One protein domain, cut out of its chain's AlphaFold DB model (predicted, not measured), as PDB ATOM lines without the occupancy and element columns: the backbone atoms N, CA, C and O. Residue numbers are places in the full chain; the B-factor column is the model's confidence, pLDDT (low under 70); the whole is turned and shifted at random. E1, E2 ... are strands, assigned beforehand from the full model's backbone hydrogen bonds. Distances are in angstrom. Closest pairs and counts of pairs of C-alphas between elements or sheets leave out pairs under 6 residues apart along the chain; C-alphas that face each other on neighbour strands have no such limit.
ATOM      1  N   ASP A   3     -51.524  -3.038  43.463       62.94
ATOM      2  CA  ASP A   3     -52.204  -3.404  44.708       62.94
ATOM      3  C   ASP A   3     -52.832  -4.806  44.591       62.94
ATOM      4  O   ASP A   3     -52.592  -5.539  43.633       62.94
ATOM      5  N   ILE A   4     -53.606  -5.220  45.598       60.31
ATOM      6  CA  ILE A   4     -54.199  -6.567  45.662       60.31
ATOM      7  C   ILE A   4     -55.238  -6.800  44.545       60.31
ATOM      8  O   ILE A   4     -55.512  -7.950  44.208       60.31
ATOM      9  N   LYS A   5     -55.810  -5.734  43.968       63.09
ATOM     10  CA  LYS A   5     -56.925  -5.787  43.009       63.09
ATOM     11  C   LYS A   5     -56.557  -5.292  41.610       63.09
ATOM     12  O   LYS A   5     -57.275  -5.601  40.664       63.09
ATOM     13  N   SER A   6     -55.496  -4.498  41.460       72.81
ATOM     14  CA  SER A   6     -55.230  -3.762  40.218       72.81
ATOM     15  C   SER A   6     -53.790  -3.259  40.078       72.81
ATOM     16  O   SER A   6     -53.125  -2.911  41.055       72.81
ATOM     17  N   TYR A   7     -53.324  -3.173  38.833       77.44
ATOM     18  CA  TYR A   7     -52.093  -2.487  38.438       77.44
ATOM     19  C   TYR A   7     -52.417  -1.038  38.064       77.44
ATOM     20  O   TYR A   7     -53.418  -0.780  37.394       77.44
ATOM     21  N   LYS A   8     -51.583  -0.092  38.509       81.38
ATOM     22  CA  LYS A   8     -51.811   1.356  38.375       81.38
ATOM     23  C   LYS A   8     -50.518   2.108  38.056       81.38
ATOM     24  O   LYS A   8     -49.469   1.800  38.638       81.38
ATOM     25  N   ILE A   9     -50.589   3.127  37.205       79.50
ATOM     26  CA  ILE A   9     -49.549   4.164  37.135       79.50
ATOM     27  C   ILE A   9     -49.727   5.083  38.346       79.50
ATOM     28  O   ILE A   9     -50.851   5.412  38.721       79.50
ATOM     29  N   LEU A  10     -48.613   5.469  38.962       77.06
ATOM     30  CA  LEU A  10     -48.558   6.547  39.944       77.06
ATOM     31  C   LEU A  10     -47.716   7.658  39.327       77.06
ATOM     32  O   LEU A  10     -46.571   7.392  38.957       77.06
ATOM     33  N   ASN A  11     -48.252   8.872  39.228       74.94
ATOM     34  CA  ASN A  11     -47.404  10.030  38.993       74.94
ATOM     35  C   ASN A  11     -46.719  10.400  40.324       74.94
ATOM     36  O   ASN A  11     -47.387  10.626  41.330       74.94
ATOM     37  N   LEU A  12     -45.383  10.426  40.346       77.25
ATOM     38  CA  LEU A  12     -44.612  10.765  41.550       77.25
ATOM     39  C   LEU A  12     -44.630  12.272  41.862       77.25
ATOM     40  O   LEU A  12     -44.414  12.653  43.008       77.25
ATOM     41  N   GLU A  13     -44.922  13.115  40.869       76.12
ATOM     42  CA  GLU A  13     -45.080  14.570  41.017       76.12
ATOM     43  C   GLU A  13     -46.491  14.947  41.498       76.12
ATOM     44  O   GLU A  13     -46.680  15.980  42.136       76.12
ATOM     45  N   ASN A  14     -47.490  14.101  41.216       74.19
ATOM     46  CA  ASN A  14     -48.867  14.267  41.676       74.19
ATOM     47  C   ASN A  14     -49.470  12.909  42.069       74.19
ATOM     48  O   ASN A  14     -50.077  12.217  41.250       74.19
ATOM     49  N   ILE A  15     -49.312  12.564  43.347       71.25
ATOM     50  CA  ILE A  15     -49.681  11.264  43.931       71.25
ATOM     51  C   ILE A  15     -51.201  11.009  43.893       71.25
ATOM     52  O   ILE A  15     -51.623   9.854  43.929       71.25
ATOM     53  N   GLU A  16     -52.032  12.050  43.775       67.06
ATOM     54  CA  GLU A  16     -53.488  11.906  43.618       67.06
ATOM     55  C   GLU A  16     -53.879  11.428  42.208       67.06
ATOM     56  O   GLU A  16     -54.915  10.782  42.033       67.06
ATOM     57  N   ASN A  17     -53.041  11.687  41.196       73.56
ATOM     58  CA  ASN A  17     -53.293  11.277  39.818       73.56
ATOM     59  C   ASN A  17     -52.833   9.827  39.577       73.56
ATOM     60  O   ASN A  17     -51.708   9.551  39.148       73.56
ATOM     61  N   VAL A  18     -53.734   8.893  39.884       76.06
ATOM     62  CA  VAL A  18     -53.503   7.447  39.817       76.06
ATOM     63  C   VAL A  18     -54.312   6.820  38.681       76.06
ATOM     64  O   VAL A  18     -55.526   6.651  38.797       76.06
ATOM     65  N   VAL A  19     -53.640   6.401  37.605       79.75
ATOM     66  CA  VAL A  19     -54.293   5.789  36.434       79.75
ATOM     67  C   VAL A  19     -54.383   4.264  36.609       79.75
ATOM     68  O   VAL A  19     -53.341   3.604  36.644       79.75
ATOM     69  N   PRO A  20     -55.584   3.661  36.720       74.94
ATOM     70  CA  PRO A  20     -55.737   2.211  36.724       74.94
ATOM     71  C   PRO A  20     -55.516   1.638  35.319       74.94
ATOM     72  O   PRO A  20     -56.084   2.125  34.349       74.94
ATOM     73  N   LEU A  21     -54.699   0.587  35.225       74.19
ATOM     74  CA  LEU A  21     -54.320  -0.054  33.961       74.19
ATOM     75  C   LEU A  21     -55.062  -1.374  33.742       74.19
ATOM     76  O   LEU A  21     -55.679  -1.585  32.706       74.19
ATOM     77  N   VAL A  22     -54.967  -2.286  34.715       74.88
ATOM     78  CA  VAL A  22     -55.463  -3.664  34.592       74.88
ATOM     79  C   VAL A  22     -55.971  -4.163  35.943       74.88
ATOM     80  O   VAL A  22     -55.266  -4.064  36.950       74.88
ATOM     81  N   SER A  23     -57.175  -4.734  35.963       69.69
ATOM     82  CA  SER A  23     -57.736  -5.440  37.122       69.69
ATOM     83  C   SER A  23     -57.168  -6.856  37.227       69.69
ATOM     84  O   SER A  23     -57.088  -7.572  36.233       69.69
ATOM     85  N   ILE A  24     -56.801  -7.286  38.434       68.94
ATOM     86  CA  ILE A  24     -56.281  -8.634  38.694       68.94
ATOM     87  C   ILE A  24     -57.474  -9.573  38.955       68.94
ATOM     88  O   ILE A  24     -58.230  -9.319  39.898       68.94
ATOM     89  N   PRO A  25     -57.665 -10.664  38.187       68.81
ATOM     90  CA  PRO A  25     -58.708 -11.640  38.493       68.81
ATOM     91  C   PRO A  25     -58.433 -12.345  39.835       68.81
ATOM     92  O   PRO A  25     -57.300 -12.698  40.154       68.81
ATOM     93  N   ASN A  26     -59.476 -12.571  40.640       66.50
ATOM     94  CA  ASN A  26     -59.323 -13.134  41.994       66.50
ATOM     95  C   ASN A  26     -58.901 -14.620  42.000       66.50
ATOM     96  O   ASN A  26     -58.280 -15.087  42.953       66.50
ATOM     97  N   SER A  27     -59.244 -15.366  40.947       68.50
ATOM     98  CA  SER A  27     -58.857 -16.765  40.736       68.50
ATOM     99  C   SER A  27     -58.902 -17.089  39.249       68.50
ATOM    100  O   SER A  27     -59.872 -16.710  38.594       68.50
ATOM    101  N   LEU A  28     -57.922 -17.837  38.752       71.62
ATOM    102  CA  LEU A  28     -57.932 -18.441  37.418       71.62
ATOM    103  C   LEU A  28     -58.330 -19.915  37.563       71.62
ATOM    104  O   LEU A  28     -57.966 -20.548  38.557       71.62
ATOM    105  N   VAL A  29     -59.074 -20.476  36.611       68.00
ATOM    106  CA  VAL A  29     -59.272 -21.932  36.541       68.00
ATOM    107  C   VAL A  29     -58.155 -22.505  35.677       68.00
ATOM    108  O   VAL A  29     -57.991 -22.102  34.532       68.00
ATOM    109  N   ASP A  30     -57.370 -23.420  36.237       63.69
ATOM    110  CA  ASP A  30     -56.339 -24.148  35.500       63.69
ATOM    111  C   ASP A  30     -57.008 -25.053  34.439       63.69
ATOM    112  O   ASP A  30     -57.778 -25.941  34.822       63.69
ATOM    113  N   PRO A  31     -56.732 -24.868  33.133       62.19
ATOM    114  CA  PRO A  31     -57.358 -25.645  32.060       62.19
ATOM    115  C   PRO A  31     -56.970 -27.131  32.080       62.19
ATOM    116  O   PRO A  31     -57.726 -27.962  31.585       62.19
ATOM    117  N   LEU A  32     -55.812 -27.481  32.651       64.38
ATOM    118  CA  LEU A  32     -55.286 -28.848  32.682       64.38
ATOM    119  C   LEU A  32     -55.718 -29.617  33.936       64.38
ATOM    120  O   LEU A  32     -55.728 -30.848  33.918       64.38
ATOM    121  N   THR A  33     -56.062 -28.927  35.031       69.81
ATOM    122  CA  THR A  33     -56.446 -29.585  36.300       69.81
ATOM    123  C   THR A  33     -57.828 -29.214  36.840       69.81
ATOM    124  O   THR A  33     -58.261 -29.800  37.835       69.81
ATOM    125  N   GLY A  34     -58.524 -28.248  36.233       70.19
ATOM    126  CA  GLY A  34     -59.840 -27.753  36.659       70.19
ATOM    127  C   GLY A  34     -59.844 -27.011  38.003       70.19
ATOM    128  O   GLY A  34     -60.905 -26.646  38.514       70.19
ATOM    129  N   LYS A  35     -58.676 -26.798  38.619       75.19
ATOM    130  CA  LYS A  35     -58.552 -26.205  39.957       75.19
ATOM    131  C   LYS A  35     -58.519 -24.684  39.881       75.19
ATOM    132  O   LYS A  35     -57.887 -24.107  39.001       75.19
ATOM    133  N   LYS A  36     -59.135 -24.023  40.865       73.44
ATOM    134  CA  LYS A  36     -58.961 -22.579  41.070       73.44
ATOM    135  C   LYS A  36     -57.556 -22.308  41.603       73.44
ATOM    136  O   LYS A  36     -57.274 -22.560  42.774       73.44
ATOM    137  N   VAL A  37     -56.692 -21.801  40.737       74.81
ATOM    138  CA  VAL A  37     -55.328 -21.368  41.045       74.81
ATOM    139  C   VAL A  37     -55.266 -19.845  41.164       74.81
ATOM    140  O   VAL A  37     -56.155 -19.114  40.719       74.81
ATOM    141  N   ARG A  38     -54.197 -19.336  41.779       72.69
ATOM    142  CA  ARG A  38     -53.903 -17.901  41.752       72.69
ATOM    143  C   ARG A  38     -53.342 -17.551  40.367       72.69
ATOM    144  O   ARG A  38     -52.371 -18.198  39.975       72.69
ATOM    145  N   PRO A  39     -53.883 -16.554  39.642       72.06
ATOM    146  CA  PRO A  39     -53.298 -16.142  38.371       72.06
ATOM    147  C   PRO A  39     -51.852 -15.652  38.565       72.06
ATOM    148  O   PRO A  39     -51.539 -15.065  39.613       72.06
ATOM    149  N   PRO A  40     -50.961 -15.871  37.581       73.00
ATOM    150  CA  PRO A  40     -49.632 -15.280  37.591       73.00
ATOM    151  C   PRO A  40     -49.727 -13.751  37.592       73.00
ATOM    152  O   PRO A  40     -50.696 -13.152  37.127       73.00
ATOM    153  N   ARG A  41     -48.706 -13.107  38.159       75.94
ATOM    154  CA  ARG A  41     -48.644 -11.645  38.250       75.94
ATOM    155  C   ARG A  41     -48.397 -11.044  36.863       75.94
ATOM    156  O   ARG A  41     -47.417 -11.455  36.238       75.94
ATOM    157  N   PRO A  42     -49.186 -10.045  36.422       79.50
ATOM    158  CA  PRO A  42     -48.866  -9.274  35.233       79.50
ATOM    159  C   PRO A  42     -47.421  -8.767  35.238       79.50
ATOM    160  O   PRO A  42     -46.912  -8.288  36.262       79.50
ATOM    161  N   ARG A  43     -46.760  -8.910  34.090       82.69
ATOM    162  CA  ARG A  43     -45.345  -8.571  33.887       82.69
ATOM    163  C   ARG A  43     -45.233  -7.247  33.155       82.69
ATOM    164  O   ARG A  43     -46.066  -6.955  32.306       82.69
ATOM    165  N   VAL A  44     -44.191  -6.482  33.456       82.81
ATOM    166  CA  VAL A  44     -43.939  -5.178  32.836       82.81
ATOM    167  C   VAL A  44     -42.518  -5.144  32.285       82.81
ATOM    168  O   VAL A  44     -41.599  -5.616  32.952       82.81
ATOM    169  N   GLY A  45     -42.346  -4.592  31.084       82.56
ATOM    170  CA  GLY A  45     -41.046  -4.395  30.437       82.56
ATOM    171  C   GLY A  45     -41.021  -3.083  29.655       82.56
ATOM    172  O   GLY A  45     -42.041  -2.673  29.107       82.56
ATOM    173  N   VAL A  46     -39.873  -2.409  29.626       82.38
ATOM    174  CA  VAL A  46     -39.701  -1.151  28.880       82.38
ATOM    175  C   VAL A  46     -39.584  -1.460  27.386       82.38
ATOM    176  O   VAL A  46     -38.876  -2.387  27.005       82.38
ATOM    177  N   VAL A  47     -40.295  -0.695  26.557       82.19
ATOM    178  CA  VAL A  47     -40.393  -0.886  25.094       82.19
ATOM    179  C   VAL A  47     -39.957   0.368  24.324       82.19
ATOM    180  O   VAL A  47     -39.609   0.302  23.148       82.19
ATOM    181  N   GLY A  48     -39.907   1.525  24.982       79.06
ATOM    182  CA  GLY A  48     -39.398   2.744  24.372       79.06
ATOM    183  C   GLY A  48     -39.247   3.883  25.369       79.06
ATOM    184  O   GLY A  48     -39.594   3.774  26.547       79.06
ATOM    185  N   LYS A  49     -38.746   5.016  24.877       75.38
ATOM    186  CA  LYS A  49     -38.681   6.264  25.641       75.38
ATOM    187  C   LYS A  49     -40.111   6.738  25.927       75.38
ATOM    188  O   LYS A  49     -40.759   7.290  25.047       75.38
ATOM    189  N   ASN A  50     -40.570   6.505  27.158       79.81
ATOM    190  CA  ASN A  50     -41.941   6.707  27.653       79.81
ATOM    191  C   ASN A  50     -42.976   5.631  27.239       79.81
ATOM    192  O   ASN A  50     -44.174   5.877  27.380       79.81
ATOM    193  N   GLU A  51     -42.545   4.438  26.802       85.19
ATOM    194  CA  GLU A  51     -43.430   3.301  26.474       85.19
ATOM    195  C   GLU A  51     -43.028   2.013  27.213       85.19
ATOM    196  O   GLU A  51     -41.845   1.665  27.300       85.19
ATOM    197  N   PHE A  52     -44.016   1.262  27.701       86.62
ATOM    198  CA  PHE A  52     -43.816  -0.039  28.344       86.62
ATOM    199  C   PHE A  52     -44.930  -1.027  27.987       86.62
ATOM    200  O   PHE A  52     -46.087  -0.642  27.835       86.62
ATOM    201  N   ILE A  53     -44.595  -2.313  27.869       87.12
ATOM    202  CA  ILE A  53     -45.587  -3.382  27.717       87.12
ATOM    203  C   ILE A  53     -46.018  -3.919  29.077       87.12
ATOM    204  O   ILE A  53     -45.192  -4.116  29.971       87.12
ATOM    205  N   ILE A  54     -47.311  -4.206  29.204       86.38
ATOM    206  CA  ILE A  54     -47.897  -4.990  30.290       86.38
ATOM    207  C   ILE A  54     -48.405  -6.306  29.697       86.38
ATOM    208  O   ILE A  54     -49.297  -6.282  28.852       86.38
ATOM    209  N   LEU A  55     -47.879  -7.444  30.156       85.94
ATOM    210  CA  LEU A  55     -48.456  -8.764  29.885       85.94
ATOM    211  C   LEU A  55     -49.428  -9.137  31.006       85.94
ATOM    212  O   LEU A  55     -49.005  -9.250  32.158       85.94
ATOM    213  N   THR A  56     -50.695  -9.376  30.679       82.25
ATOM    214  CA  THR A  56     -51.750  -9.831  31.603       82.25
ATOM    215  C   THR A  56     -52.490 -11.052  31.046       82.25
ATOM    216  O   THR A  56     -52.264 -11.439  29.907       82.25
ATOM    217  N   ILE A  57     -53.366 -11.675  31.831       77.12
ATOM    218  CA  ILE A  57     -54.251 -12.780  31.416       77.12
ATOM    219  C   ILE A  57     -55.708 -12.292  31.450       77.12
ATOM    220  O   ILE A  57     -56.057 -11.477  32.311       77.12
ATOM    221  N   SER A  58     -56.543 -12.754  30.515       67.06
ATOM    222  CA  SER A  58     -57.997 -12.522  30.525       67.06
ATOM    223  C   SER A  58     -58.679 -13.425  31.564       67.06
ATOM    224  O   SER A  58     -58.179 -14.487  31.915       67.06
ATOM    225  N   SER A  59     -59.830 -13.033  32.113       60.25
ATOM    226  CA  SER A  59     -60.456 -13.775  33.225       60.25
ATOM    227  C   SER A  59     -61.014 -15.162  32.866       60.25
ATOM    228  O   SER A  59     -61.470 -15.866  33.767       60.25
ATOM    229  N   GLU A  60     -61.006 -15.535  31.584       58.78
ATOM    230  CA  GLU A  60     -61.774 -16.662  31.036       58.78
ATOM    231  C   GLU A  60     -60.945 -17.602  30.137       58.78
ATOM    232  O   GLU A  60     -61.399 -18.707  29.848       58.78
ATOM    233  N   GLU A  61     -59.717 -17.229  29.750       60.28
ATOM    234  CA  GLU A  61     -58.867 -18.012  28.839       60.28
ATOM    235  C   GLU A  61     -57.441 -18.221  29.383       60.28
ATOM    236  O   GLU A  61     -57.003 -17.593  30.346       60.28
ATOM    237  N   VAL A  62     -56.705 -19.137  28.746       62.00
ATOM    238  CA  VAL A  62     -55.308 -19.487  29.080       62.00
ATOM    239  C   VAL A  62     -54.304 -18.478  28.505       62.00
ATOM    240  O   VAL A  62     -53.185 -18.346  29.009       62.00
ATOM    241  N   GLY A  63     -54.709 -17.776  27.444       71.50
ATOM    242  CA  GLY A  63     -53.877 -16.835  26.708       71.50
ATOM    243  C   GLY A  63     -53.512 -15.589  27.512       71.50
ATOM    244  O   GLY A  63     -54.197 -15.176  28.453       71.50
ATOM    245  N   SER A  64     -52.411 -14.959  27.114       83.38
ATOM    246  CA  SER A  64     -51.950 -13.700  27.693       83.38
ATOM    247  C   SER A  64     -52.078 -12.574  26.668       83.38
ATOM    248  O   SER A  64     -51.797 -12.752  25.487       83.38
ATOM    249  N   LEU A  65     -52.504 -11.400  27.128       86.25
ATOM    250  CA  LEU A  65     -52.595 -10.170  26.348       86.25
ATOM    251  C   LEU A  65     -51.450  -9.236  26.733       86.25
ATOM    252  O   LEU A  65     -51.278  -8.911  27.910       86.25
ATOM    253  N   GLY A  66     -50.688  -8.795  25.738       87.25
ATOM    254  CA  GLY A  66     -49.674  -7.760  25.867       87.25
ATOM    255  C   GLY A  66     -50.172  -6.426  25.338       87.25
ATOM    256  O   GLY A  66     -50.482  -6.310  24.154       87.25
ATOM    257  N   VAL A  67     -50.217  -5.405  26.193       86.81
ATOM    258  CA  VAL A  67     -50.603  -4.040  25.804       86.81
ATOM    259  C   VAL A  67     -49.409  -3.114  25.989       86.81
ATOM    260  O   VAL A  67     -48.899  -2.987  27.103       86.81
ATOM    261  N   ILE A  68     -48.956  -2.474  24.907       87.75
ATOM    262  CA  ILE A  68     -47.935  -1.420  24.963       87.75
ATOM    263  C   ILE A  68     -48.645  -0.106  25.288       87.75
ATOM    264  O   ILE A  68     -49.486   0.355  24.514       87.75
ATOM    265  N   VAL A  69     -48.317   0.480  26.437       87.38
ATOM    266  CA  VAL A  69     -48.916   1.716  26.954       87.38
ATOM    267  C   VAL A  69     -47.873   2.817  27.129       87.38
ATOM    268  O   VAL A  69     -46.691   2.555  27.374       87.38
ATOM    269  N   GLY A  70     -48.322   4.063  27.005       85.25
ATOM    270  CA  GLY A  70     -47.537   5.243  27.346       85.25
ATOM    271  C   GLY A  70     -47.497   5.502  28.855       85.25
ATOM    272  O   GLY A  70     -48.250   4.918  29.637       85.25
ATOM    273  N   VAL A  71     -46.661   6.454  29.272       80.25
ATOM    274  CA  VAL A  71     -46.605   6.956  30.665       80.25
ATOM    275  C   VAL A  71     -47.937   7.501  31.202       80.25
ATOM    276  O   VAL A  71     -48.104   7.571  32.416       80.25
ATOM    277  N   ASN A  72     -48.898   7.830  30.330       79.25
ATOM    278  CA  ASN A  72     -50.237   8.285  30.716       79.25
ATOM    279  C   ASN A  72     -51.257   7.132  30.833       79.25
ATOM    280  O   ASN A  72     -52.408   7.373  31.193       79.25
ATOM    281  N   GLY A  73     -50.859   5.888  30.537       76.81
ATOM    282  CA  GLY A  73     -51.723   4.698  30.552       76.81
ATOM    283  C   GLY A  73     -52.559   4.499  29.286       76.81
ATOM    284  O   GLY A  73     -53.366   3.577  29.217       76.81
ATOM    285  N   ASP A  74     -52.347   5.338  28.277       82.94
ATOM    286  CA  ASP A  74     -52.930   5.235  26.948       82.94
ATOM    287  C   ASP A  74     -52.255   4.126  26.123       82.94
ATOM    288  O   ASP A  74     -51.030   4.014  26.106       82.94
ATOM    289  N   ALA A  75     -53.041   3.302  25.425       83.62
ATOM    290  CA  ALA A  75     -52.508   2.268  24.537       83.62
ATOM    291  C   ALA A  75     -51.836   2.907  23.308       83.62
ATOM    292  O   ALA A  75     -52.444   3.722  22.614       83.62
ATOM    293  N   ARG A  76     -50.576   2.542  23.054       82.69
ATOM    294  CA  ARG A  76     -49.706   3.175  22.045       82.69
ATOM    295  C   ARG A  76     -49.501   2.346  20.782       82.69
ATOM    296  O   ARG A  76     -49.281   2.916  19.718       82.69
ATOM    297  N   ARG A  77     -49.582   1.017  20.889       82.50
ATOM    298  CA  ARG A  77     -49.488   0.068  19.765       82.50
ATOM    299  C   ARG A  77     -50.573  -1.006  19.895       82.50
ATOM    300  O   ARG A  77     -51.278  -1.054  20.904       82.50
ATOM    301  N   GLY A  78     -50.708  -1.854  18.875       76.75
ATOM    302  CA  GLY A  78     -51.670  -2.960  18.869       76.75
ATOM    303  C   GLY A  78     -51.487  -3.939  20.038       76.75
ATOM    304  O   GLY A  78     -50.388  -4.107  20.567       76.75
ATOM    305  N   THR A  79     -52.576  -4.593  20.447       83.62
ATOM    306  CA  THR A  79     -52.550  -5.629  21.489       83.62
ATOM    307  C   THR A  79     -51.975  -6.934  20.945       83.62
ATOM    308  O   THR A  79     -52.555  -7.524  20.033       83.62
ATOM    309  N   LEU A  80     -50.886  -7.417  21.537       86.19
ATOM    310  CA  LEU A  80     -50.313  -8.719  21.205       86.19
ATOM    311  C   LEU A  80     -51.049  -9.828  21.963       86.19
ATOM    312  O   LEU A  80     -51.362  -9.673  23.145       86.19
ATOM    313  N   GLN A  81     -51.293 -10.951  21.295       84.12
ATOM    314  CA  GLN A  81     -51.835 -12.166  21.898       84.12
ATOM    315  C   GLN A  81     -50.734 -13.229  21.979       84.12
ATOM    316  O   GLN A  81     -49.979 -13.416  21.027       84.12
ATOM    317  N   PHE A  82     -50.657 -13.909  23.120       85.69
ATOM    318  CA  PHE A  82     -49.729 -15.004  23.400       85.69
ATOM    319  C   PHE A  82     -50.550 -16.245  23.802       85.69
ATOM    320  O   PHE A  82     -51.481 -16.099  24.602       85.69
ATOM    321  N   PRO A  83     -50.239 -17.454  23.293       79.88
ATOM    322  CA  PRO A  83     -51.072 -18.649  23.494       79.88
ATOM    323  C   PRO A  83     -51.117 -19.144  24.952       79.88
ATOM    324  O   PRO A  83     -52.124 -19.690  25.392       79.88
ATOM    325  N   GLU A  84     -50.057 -18.897  25.721       82.69
ATOM    326  CA  GLU A  84     -50.040 -18.989  27.186       82.69
ATOM    327  C   GLU A  84     -49.341 -17.743  27.771       82.69
ATOM    328  O   GLU A  84     -48.945 -16.831  27.040       82.69
ATOM    329  N   HIS A  85     -49.165 -17.671  29.092       84.94
ATOM    330  CA  HIS A  85     -48.458 -16.558  29.730       84.94
ATOM    331  C   HIS A  85     -46.932 -16.757  29.746       84.94
ATOM    332  O   HIS A  85     -46.458 -17.649  30.458       84.94
ATOM    333  N   PRO A  86     -46.136 -15.907  29.057       86.62
ATOM    334  CA  PRO A  86     -44.701 -16.125  28.894       86.62
ATOM    335  C   PRO A  86     -43.943 -16.309  30.212       86.62
ATOM    336  O   PRO A  86     -44.117 -15.570  31.187       86.62
ATOM    337  N   ARG A  87     -43.023 -17.277  30.226       82.88
ATOM    338  CA  ARG A  87     -42.071 -17.545  31.311       82.88
ATOM    339  C   ARG A  87     -41.062 -16.408  31.482       82.88
ATOM    340  O   ARG A  87     -40.701 -16.074  32.616       82.88
ATOM    341  N   SER A  88     -40.667 -15.789  30.380       84.56
ATOM    342  CA  SER A  88     -39.937 -14.521  30.297       84.56
ATOM    343  C   SER A  88     -40.199 -13.902  28.931       84.56
ATOM    344  O   SER A  88     -40.525 -14.622  27.994       84.56
ATOM    345  N   PHE A  89     -39.997 -12.597  28.794       86.25
ATOM    346  CA  PHE A  89     -39.927 -11.963  27.484       86.25
ATOM    347  C   PHE A  89     -38.847 -10.883  27.489       86.25
ATOM    348  O   PHE A  89     -38.444 -10.418  28.559       86.25
ATOM    349  N   ILE A  90     -38.411 -10.485  26.302       83.38
ATOM    350  CA  ILE A  90     -37.520  -9.345  26.081       83.38
ATOM    351  C   ILE A  90     -38.003  -8.569  24.850       83.38
ATOM    352  O   ILE A  90     -38.628  -9.158  23.966       83.38
ATOM    353  N   TYR A  91     -37.775  -7.256  24.812       80.62
ATOM    354  CA  TYR A  91     -38.045  -6.423  23.637       80.62
ATOM    355  C   TYR A  91     -36.723  -6.076  22.960       80.62
ATOM    356  O   TYR A  91     -35.840  -5.523  23.614       80.62
ATOM    357  N   ASP A  92     -36.625  -6.377  21.671       74.75
ATOM    358  CA  ASP A  92     -35.526  -5.981  20.800       74.75
ATOM    359  C   ASP A  92     -36.127  -5.471  19.486       74.75
ATOM    360  O   ASP A  92     -36.732  -6.226  18.728       74.75
ATOM    361  N   SER A  93     -36.087  -4.154  19.281       69.94
ATOM    362  CA  SER A  93     -36.958  -3.455  18.329       69.94
ATOM    363  C   SER A  93     -36.745  -3.940  16.884       69.94
ATOM    364  O   SER A  93     -35.636  -3.790  16.379       69.94
ATOM    365  N   PRO A  94     -37.781  -4.428  16.164       75.06
ATOM    366  CA  PRO A  94     -39.219  -4.265  16.423       75.06
ATOM    367  C   PRO A  94     -39.921  -5.404  17.192       75.06
ATOM    368  O   PRO A  94     -41.142  -5.340  17.363       75.06
ATOM    369  N   TYR A  95     -39.218  -6.450  17.616       80.31
ATOM    370  CA  TYR A  95     -39.785  -7.706  18.113       80.31
ATOM    371  C   TYR A  95     -39.911  -7.783  19.643       80.31
ATOM    372  O   TYR A  95     -39.121  -7.221  20.401       80.31
ATOM    373  N   ILE A  96     -40.885  -8.563  20.108       83.31
ATOM    374  CA  ILE A  96     -40.922  -9.121  21.462       83.31
ATOM    375  C   ILE A  96     -40.663 -10.617  21.363       83.31
ATOM    376  O   ILE A  96     -41.435 -11.335  20.734       83.31
ATOM    377  N   ILE A  97     -39.591 -11.079  22.001       86.06
ATOM    378  CA  ILE A  97     -39.238 -12.498  22.077       86.06
ATOM    379  C   ILE A  97     -39.833 -13.040  23.376       86.06
ATOM    380  O   ILE A  97     -39.354 -12.711  24.466       86.06
ATOM    381  N   ALA A  98     -40.893 -13.836  23.278       86.12
ATOM    382  CA  ALA A  98     -41.569 -14.468  24.406       86.12
ATOM    383  C   ALA A  98     -41.128 -15.930  24.538       86.12
ATOM    384  O   ALA A  98     -41.257 -16.701  23.598       86.12
ATOM    385  N   LEU A  99     -40.621 -16.318  25.711       85.31
ATOM    386  CA  LEU A  99     -40.237 -17.694  26.039       85.31
ATOM    387  C   LEU A  99     -41.332 -18.356  26.874       85.31
ATOM    388  O   LEU A  99     -41.767 -17.780  27.875       85.31
ATOM    389  N   PHE A 100     -41.701 -19.586  26.538       84.44
ATOM    390  CA  PHE A 100     -42.821 -20.305  27.141       84.44
ATOM    391  C   PHE A 100     -42.416 -21.420  28.117       84.44
ATOM    392  O   PHE A 100     -41.239 -21.746  28.311       84.44
ATOM    393  N   SER A 101     -43.408 -21.959  28.824       76.38
ATOM    394  CA  SER A 101     -43.271 -23.004  29.844       76.38
ATOM    395  C   SER A 101     -42.864 -24.360  29.250       76.38
ATOM    396  O   SER A 101     -42.136 -25.143  29.874       76.38
ATOM    397  N   ASP A 102     -43.282 -24.599  28.010       72.25
ATOM    398  CA  ASP A 102     -42.982 -25.762  27.186       72.25
ATOM    399  C   ASP A 102     -41.548 -25.766  26.617       72.25
ATOM    400  O   ASP A 102     -41.032 -26.847  26.323       72.25
ATOM    401  N   GLY A 103     -40.873 -24.615  26.566       70.62
ATOM    402  CA  GLY A 103     -39.542 -24.434  25.982       70.62
ATOM    403  C   GLY A 103     -39.532 -23.880  24.552       70.62
ATOM    404  O   GLY A 103     -38.452 -23.788  23.968       70.62
ATOM    405  N   ARG A 104     -40.687 -23.498  23.995       79.88
ATOM    406  CA  ARG A 104     -40.788 -22.729  22.747       79.88
ATOM    407  C   ARG A 104     -40.473 -21.251  22.994       79.88
ATOM    408  O   ARG A 104     -40.613 -20.761  24.119       79.88
ATOM    409  N   ALA A 105     -40.081 -20.535  21.948       80.50
ATOM    410  CA  ALA A 105     -40.072 -19.079  21.921       80.50
ATOM    411  C   ALA A 105     -40.768 -18.546  20.666       80.50
ATOM    412  O   ALA A 105     -40.558 -19.060  19.572       80.50
ATOM    413  N   GLU A 106     -41.569 -17.498  20.824       82.69
ATOM    414  CA  GLU A 106     -42.239 -16.804  19.723       82.69
ATOM    415  C   GLU A 106     -41.717 -15.364  19.624       82.69
ATOM    416  O   GLU A 106     -41.538 -14.669  20.628       82.69
ATOM    417  N   PHE A 107     -41.445 -14.924  18.398       84.38
ATOM    418  CA  PHE A 107     -40.983 -13.585  18.053       84.38
ATOM    419  C   PHE A 107     -42.169 -12.808  17.478       84.38
ATOM    420  O   PHE A 107     -42.550 -13.025  16.330       84.38
ATOM    421  N   HIS A 108     -42.757 -11.914  18.271       82.25
ATOM    422  CA  HIS A 108     -43.933 -11.127  17.893       82.25
ATOM    423  C   HIS A 108     -43.498  -9.736  17.420       82.25
ATOM    424  O   HIS A 108     -42.930  -8.965  18.198       82.25
ATOM    425  N   ASN A 109     -43.757  -9.382  16.163       80.38
ATOM    426  CA  ASN A 109     -43.424  -8.058  15.634       80.38
ATOM    427  C   ASN A 109     -44.410  -7.001  16.169       80.38
ATOM    428  O   ASN A 109     -45.605  -7.058  15.887       80.38
ATOM    429  N   THR A 110     -43.920  -5.999  16.905       80.06
ATOM    430  CA  THR A 110     -44.771  -4.953  17.519       80.06
ATOM    431  C   THR A 110     -45.398  -3.963  16.528       80.06
ATOM    432  O   THR A 110     -46.191  -3.121  16.952       80.06
ATOM    433  N   HIS A 111     -45.062  -4.049  15.236       77.25
ATOM    434  CA  HIS A 111     -45.602  -3.187  14.177       77.25
ATOM    435  C   HIS A 111     -46.543  -3.932  13.218       77.25
ATOM    436  O   HIS A 111     -47.569  -3.374  12.838       77.25
ATOM    437  N   THR A 112     -46.222  -5.174  12.837       76.06
ATOM    438  CA  THR A 112     -47.034  -5.976  11.894       76.06
ATOM    439  C   THR A 112     -47.922  -7.023  12.570       76.06
ATOM    440  O   THR A 112     -48.815  -7.563  11.924       76.06
ATOM    441  N   SER A 113     -47.697  -7.316  13.858       67.31
ATOM    442  CA  SER A 113     -48.317  -8.423  14.609       67.31
ATOM    443  C   SER A 113     -48.020  -9.829  14.059       67.31
ATOM    444  O   SER A 113     -48.653 -10.797  14.476       67.31
ATOM    445  N   GLU A 114     -47.046  -9.965  13.155       76.88
ATOM    446  CA  GLU A 114     -46.546 -11.262  12.687       76.88
ATOM    447  C   GLU A 114     -45.825 -12.011  13.818       76.88
ATOM    448  O   GLU A 114     -45.187 -11.395  14.676       76.88
ATOM    449  N   VAL A 115     -45.912 -13.345  13.800       74.88
ATOM    450  CA  VAL A 115     -45.324 -14.230  14.816       74.88
ATOM    451  C   VAL A 115     -44.459 -15.291  14.142       74.88
ATOM    452  O   VAL A 115     -44.923 -15.981  13.235       74.88
ATOM    453  N   VAL A 116     -43.214 -15.441  14.601       72.75
ATOM    454  CA  VAL A 116     -42.299 -16.516  14.180       72.75
ATOM    455  C   VAL A 116     -41.989 -17.413  15.378       72.75
ATOM    456  O   VAL A 116     -41.526 -16.928  16.407       72.75
ATOM    457  N   GLU A 117     -42.246 -18.714  15.256       71.50
ATOM    458  CA  GLU A 117     -42.014 -19.715  16.306       71.50
ATOM    459  C   GLU A 117     -40.627 -20.371  16.173       71.50
ATOM    460  O   GLU A 117     -40.199 -20.727  15.074       71.50
ATOM    461  N   TYR A 118     -39.938 -20.579  17.299       67.19
ATOM    462  CA  TYR A 118     -38.674 -21.308  17.379       67.19
ATOM    463  C   TYR A 118     -38.614 -22.219  18.614       67.19
ATOM    464  O   TYR A 118     -38.832 -21.782  19.746       67.19
ATOM    465  N   ASN A 119     -38.260 -23.493  18.417       63.50
ATOM    466  CA  ASN A 119     -38.418 -24.532  19.440       63.50
ATOM    467  C   ASN A 119     -37.065 -25.071  19.926       63.50
ATOM    468  O   ASN A 119     -36.353 -25.760  19.195       63.50
ATOM    469  N   PHE A 120     -36.706 -24.776  21.181       61.25
ATOM    470  CA  PHE A 120     -35.397 -25.125  21.742       61.25
ATOM    471  C   PHE A 120     -35.288 -26.612  22.117       61.25
ATOM    472  O   PHE A 120     -35.767 -27.052  23.167       61.25
ATOM    473  N   ILE A 121     -34.568 -27.385  21.301       55.59
ATOM    474  CA  ILE A 121     -34.218 -28.781  21.595       55.59
ATOM    475  C   ILE A 121     -33.060 -28.816  22.608       55.59
ATOM    476  O   ILE A 121     -31.892 -28.664  22.261       55.59
ATOM    477  N   SER A 122     -33.383 -29.017  23.889       52.09
ATOM    478  CA  SER A 122     -32.387 -29.153  24.962       52.09
ATOM    479  C   SER A 122     -31.849 -30.584  25.039       52.09
ATOM    480  O   SER A 122     -32.565 -31.497  25.455       52.09
ATOM    481  N   THR A 123     -30.567 -30.772  24.706       47.88
ATOM    482  CA  THR A 123     -29.864 -32.076  24.699       47.88
ATOM    483  C   THR A 123     -29.907 -32.825  26.034       47.88
ATOM    484  O   THR A 123     -29.795 -34.044  26.057       47.88
ATOM    485  N   ASN A 124     -30.115 -32.110  27.143       53.38
ATOM    486  CA  ASN A 124     -30.166 -32.657  28.502       53.38
ATOM    487  C   ASN A 124     -31.574 -32.595  29.134       53.38
ATOM    488  O   ASN A 124     -31.703 -32.636  30.358       53.38
ATOM    489  N   GLY A 125     -32.635 -32.391  28.341       56.84
ATOM    490  CA  GLY A 125     -34.032 -32.322  28.809       56.84
ATOM    491  C   GLY A 125     -34.379 -31.124  29.714       56.84
ATOM    492  O   GLY A 125     -35.538 -30.928  30.086       56.84
ATOM    493  N   LYS A 126     -33.398 -30.285  30.069       59.34
ATOM    494  CA  LYS A 126     -33.580 -29.081  30.890       59.34
ATOM    495  C   LYS A 126     -34.142 -27.954  30.023       59.34
ATOM    496  O   LYS A 126     -33.398 -27.317  29.281       59.34
ATOM    497  N   LYS A 127     -35.450 -27.705  30.131       64.50
ATOM    498  CA  LYS A 127     -36.130 -26.596  29.437       64.50
ATOM    499  C   LYS A 127     -35.560 -25.228  29.860       64.50
ATOM    500  O   LYS A 127     -35.266 -25.056  31.053       64.50
ATOM    501  N   PRO A 128     -35.439 -24.259  28.932       67.75
ATOM    502  CA  PRO A 128     -34.960 -22.916  29.241       67.75
ATOM    503  C   PRO A 128     -35.837 -22.221  30.293       67.75
ATOM    504  O   PRO A 128     -37.045 -22.467  30.405       67.75
ATOM    505  N   ARG A 129     -35.213 -21.378  31.124       66.56
ATOM    506  CA  ARG A 129     -35.874 -20.743  32.280       66.56
ATOM    507  C   ARG A 129     -36.047 -19.229  32.184       66.56
ATOM    508  O   ARG A 129     -36.865 -18.696  32.932       66.56
ATOM    509  N   GLY A 130     -35.310 -18.578  31.291       69.25
ATOM    510  CA  GLY A 130     -35.335 -17.138  31.066       69.25
ATOM    511  C   GLY A 130     -34.579 -16.748  29.792       69.25
ATOM    512  O   GLY A 130     -33.786 -17.543  29.280       69.25
ATOM    513  N   VAL A 131     -34.823 -15.522  29.329       69.62
ATOM    514  CA  VAL A 131     -34.121 -14.827  28.237       69.62
ATOM    515  C   VAL A 131     -33.568 -13.515  28.793       69.62
ATOM    516  O   VAL A 131     -34.239 -12.862  29.595       69.62
ATOM    517  N   ALA A 132     -32.359 -13.138  28.383       60.44
ATOM    518  CA  ALA A 132     -31.702 -11.884  28.742       60.44
ATOM    519  C   ALA A 132     -30.746 -11.451  27.619       60.44
ATOM    520  O   ALA A 132     -30.202 -12.307  26.918       60.44
ATOM    521  N   PHE A 133     -30.507 -10.144  27.482       53.28
ATOM    522  CA  PHE A 133     -29.401  -9.637  26.667       53.28
ATOM    523  C   PHE A 133     -28.058 -10.024  27.299       53.28
ATOM    524  O   PHE A 133     -27.914  -9.992  28.522       53.28
ATOM    525  N   VAL A 134     -27.065 -10.333  26.464       46.12
ATOM    526  CA  VAL A 134     -25.666 -10.491  26.880       46.12
ATOM    527  C   VAL A 134     -24.838  -9.470  26.108       46.12
ATOM    528  O   VAL A 134     -24.815  -9.497  24.882       46.12
TER     529      VAL A 134
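This is residues 3 to 134 of the 971 residues of an uncharacterized protein of Smittium culicis (UniProt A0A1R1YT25). Two four-stranded antiparallel sheets, E3 to E6 and E7 to E10, stand partly face to face as a loose sandwich, and the hairpin E1 and E2 reaches out to one side of it. The first sheet is curled; residues 24 to 42 form a long loop between the hairpin and this sheet, and E11 comes back beside E7 at the end of the printed part. The printed part has 132 residues with eleven named strands, E1 to E11 in chain order, and no named helix; the class is all strand, though under half of the residues, 58, are in named elements. The whole is compact, with a radius of gyration of the C-alphas of 15.9 A and spans of 53 by 38 by 26 A.

E1, residues 6 to 10, and E2, residues 18 to 23, form an antiparallel hairpin, with N 7 and O 22 2.8 A apart. E3, residues 43 to 48, E4, 51 to 57, E5, 64 to 70, and E6, 80 to 82, form a meander, each strand the antiparallel neighbour of the one before. Within hydrogen-bond range are N 45 and O 53 at 3.1 A, N 54 and O 67 at 2.9 A, and N 66 and O 80 at 2.8 A. The closest C-alphas of E2 and E4 are those of Val 22 and Thr 56, 7.8 A apart. E7, residues 88 to 92, E8, 95 to 99, E9, 104 to 109, and E10, 115 to 119, form a second meander, with N 90 and O 97 at 3.0 A, N 98 and O 106 at 2.9 A, and N 107 and O 116 at 2.8 A. The two sheets form a sandwich, two sheets face to face, their best planes 23 degrees apart. The closest C-alphas of the edge strands E3 and E7 are those of Val 47 and Tyr 91, 6.2 A apart. E11, residues 131 to 133, pairs with no named strand; its closest C-alpha to E7 is that of Val 131, 6.2 A from that of Ser 88.

E1 begins at C-alpha 6, (-55.230, -3.762, 40.218). E4 is 20.0 A long and E5 19.5 A, from first to last C-alpha. E9 spans 16.5 A and E3 15.9 A. E11 ends at C-alpha 133, (-29.401, -9.637, 26.667).

The C-alphas of Glu 16 and Thr 123 are the two farthest apart, 53.4 A. The printed part has no cut. The links E2 to E3 and E10 to E11 are long. The mean pLDDT of the printed part is 74.9; 38 residues are under 70, among them 118 to 134.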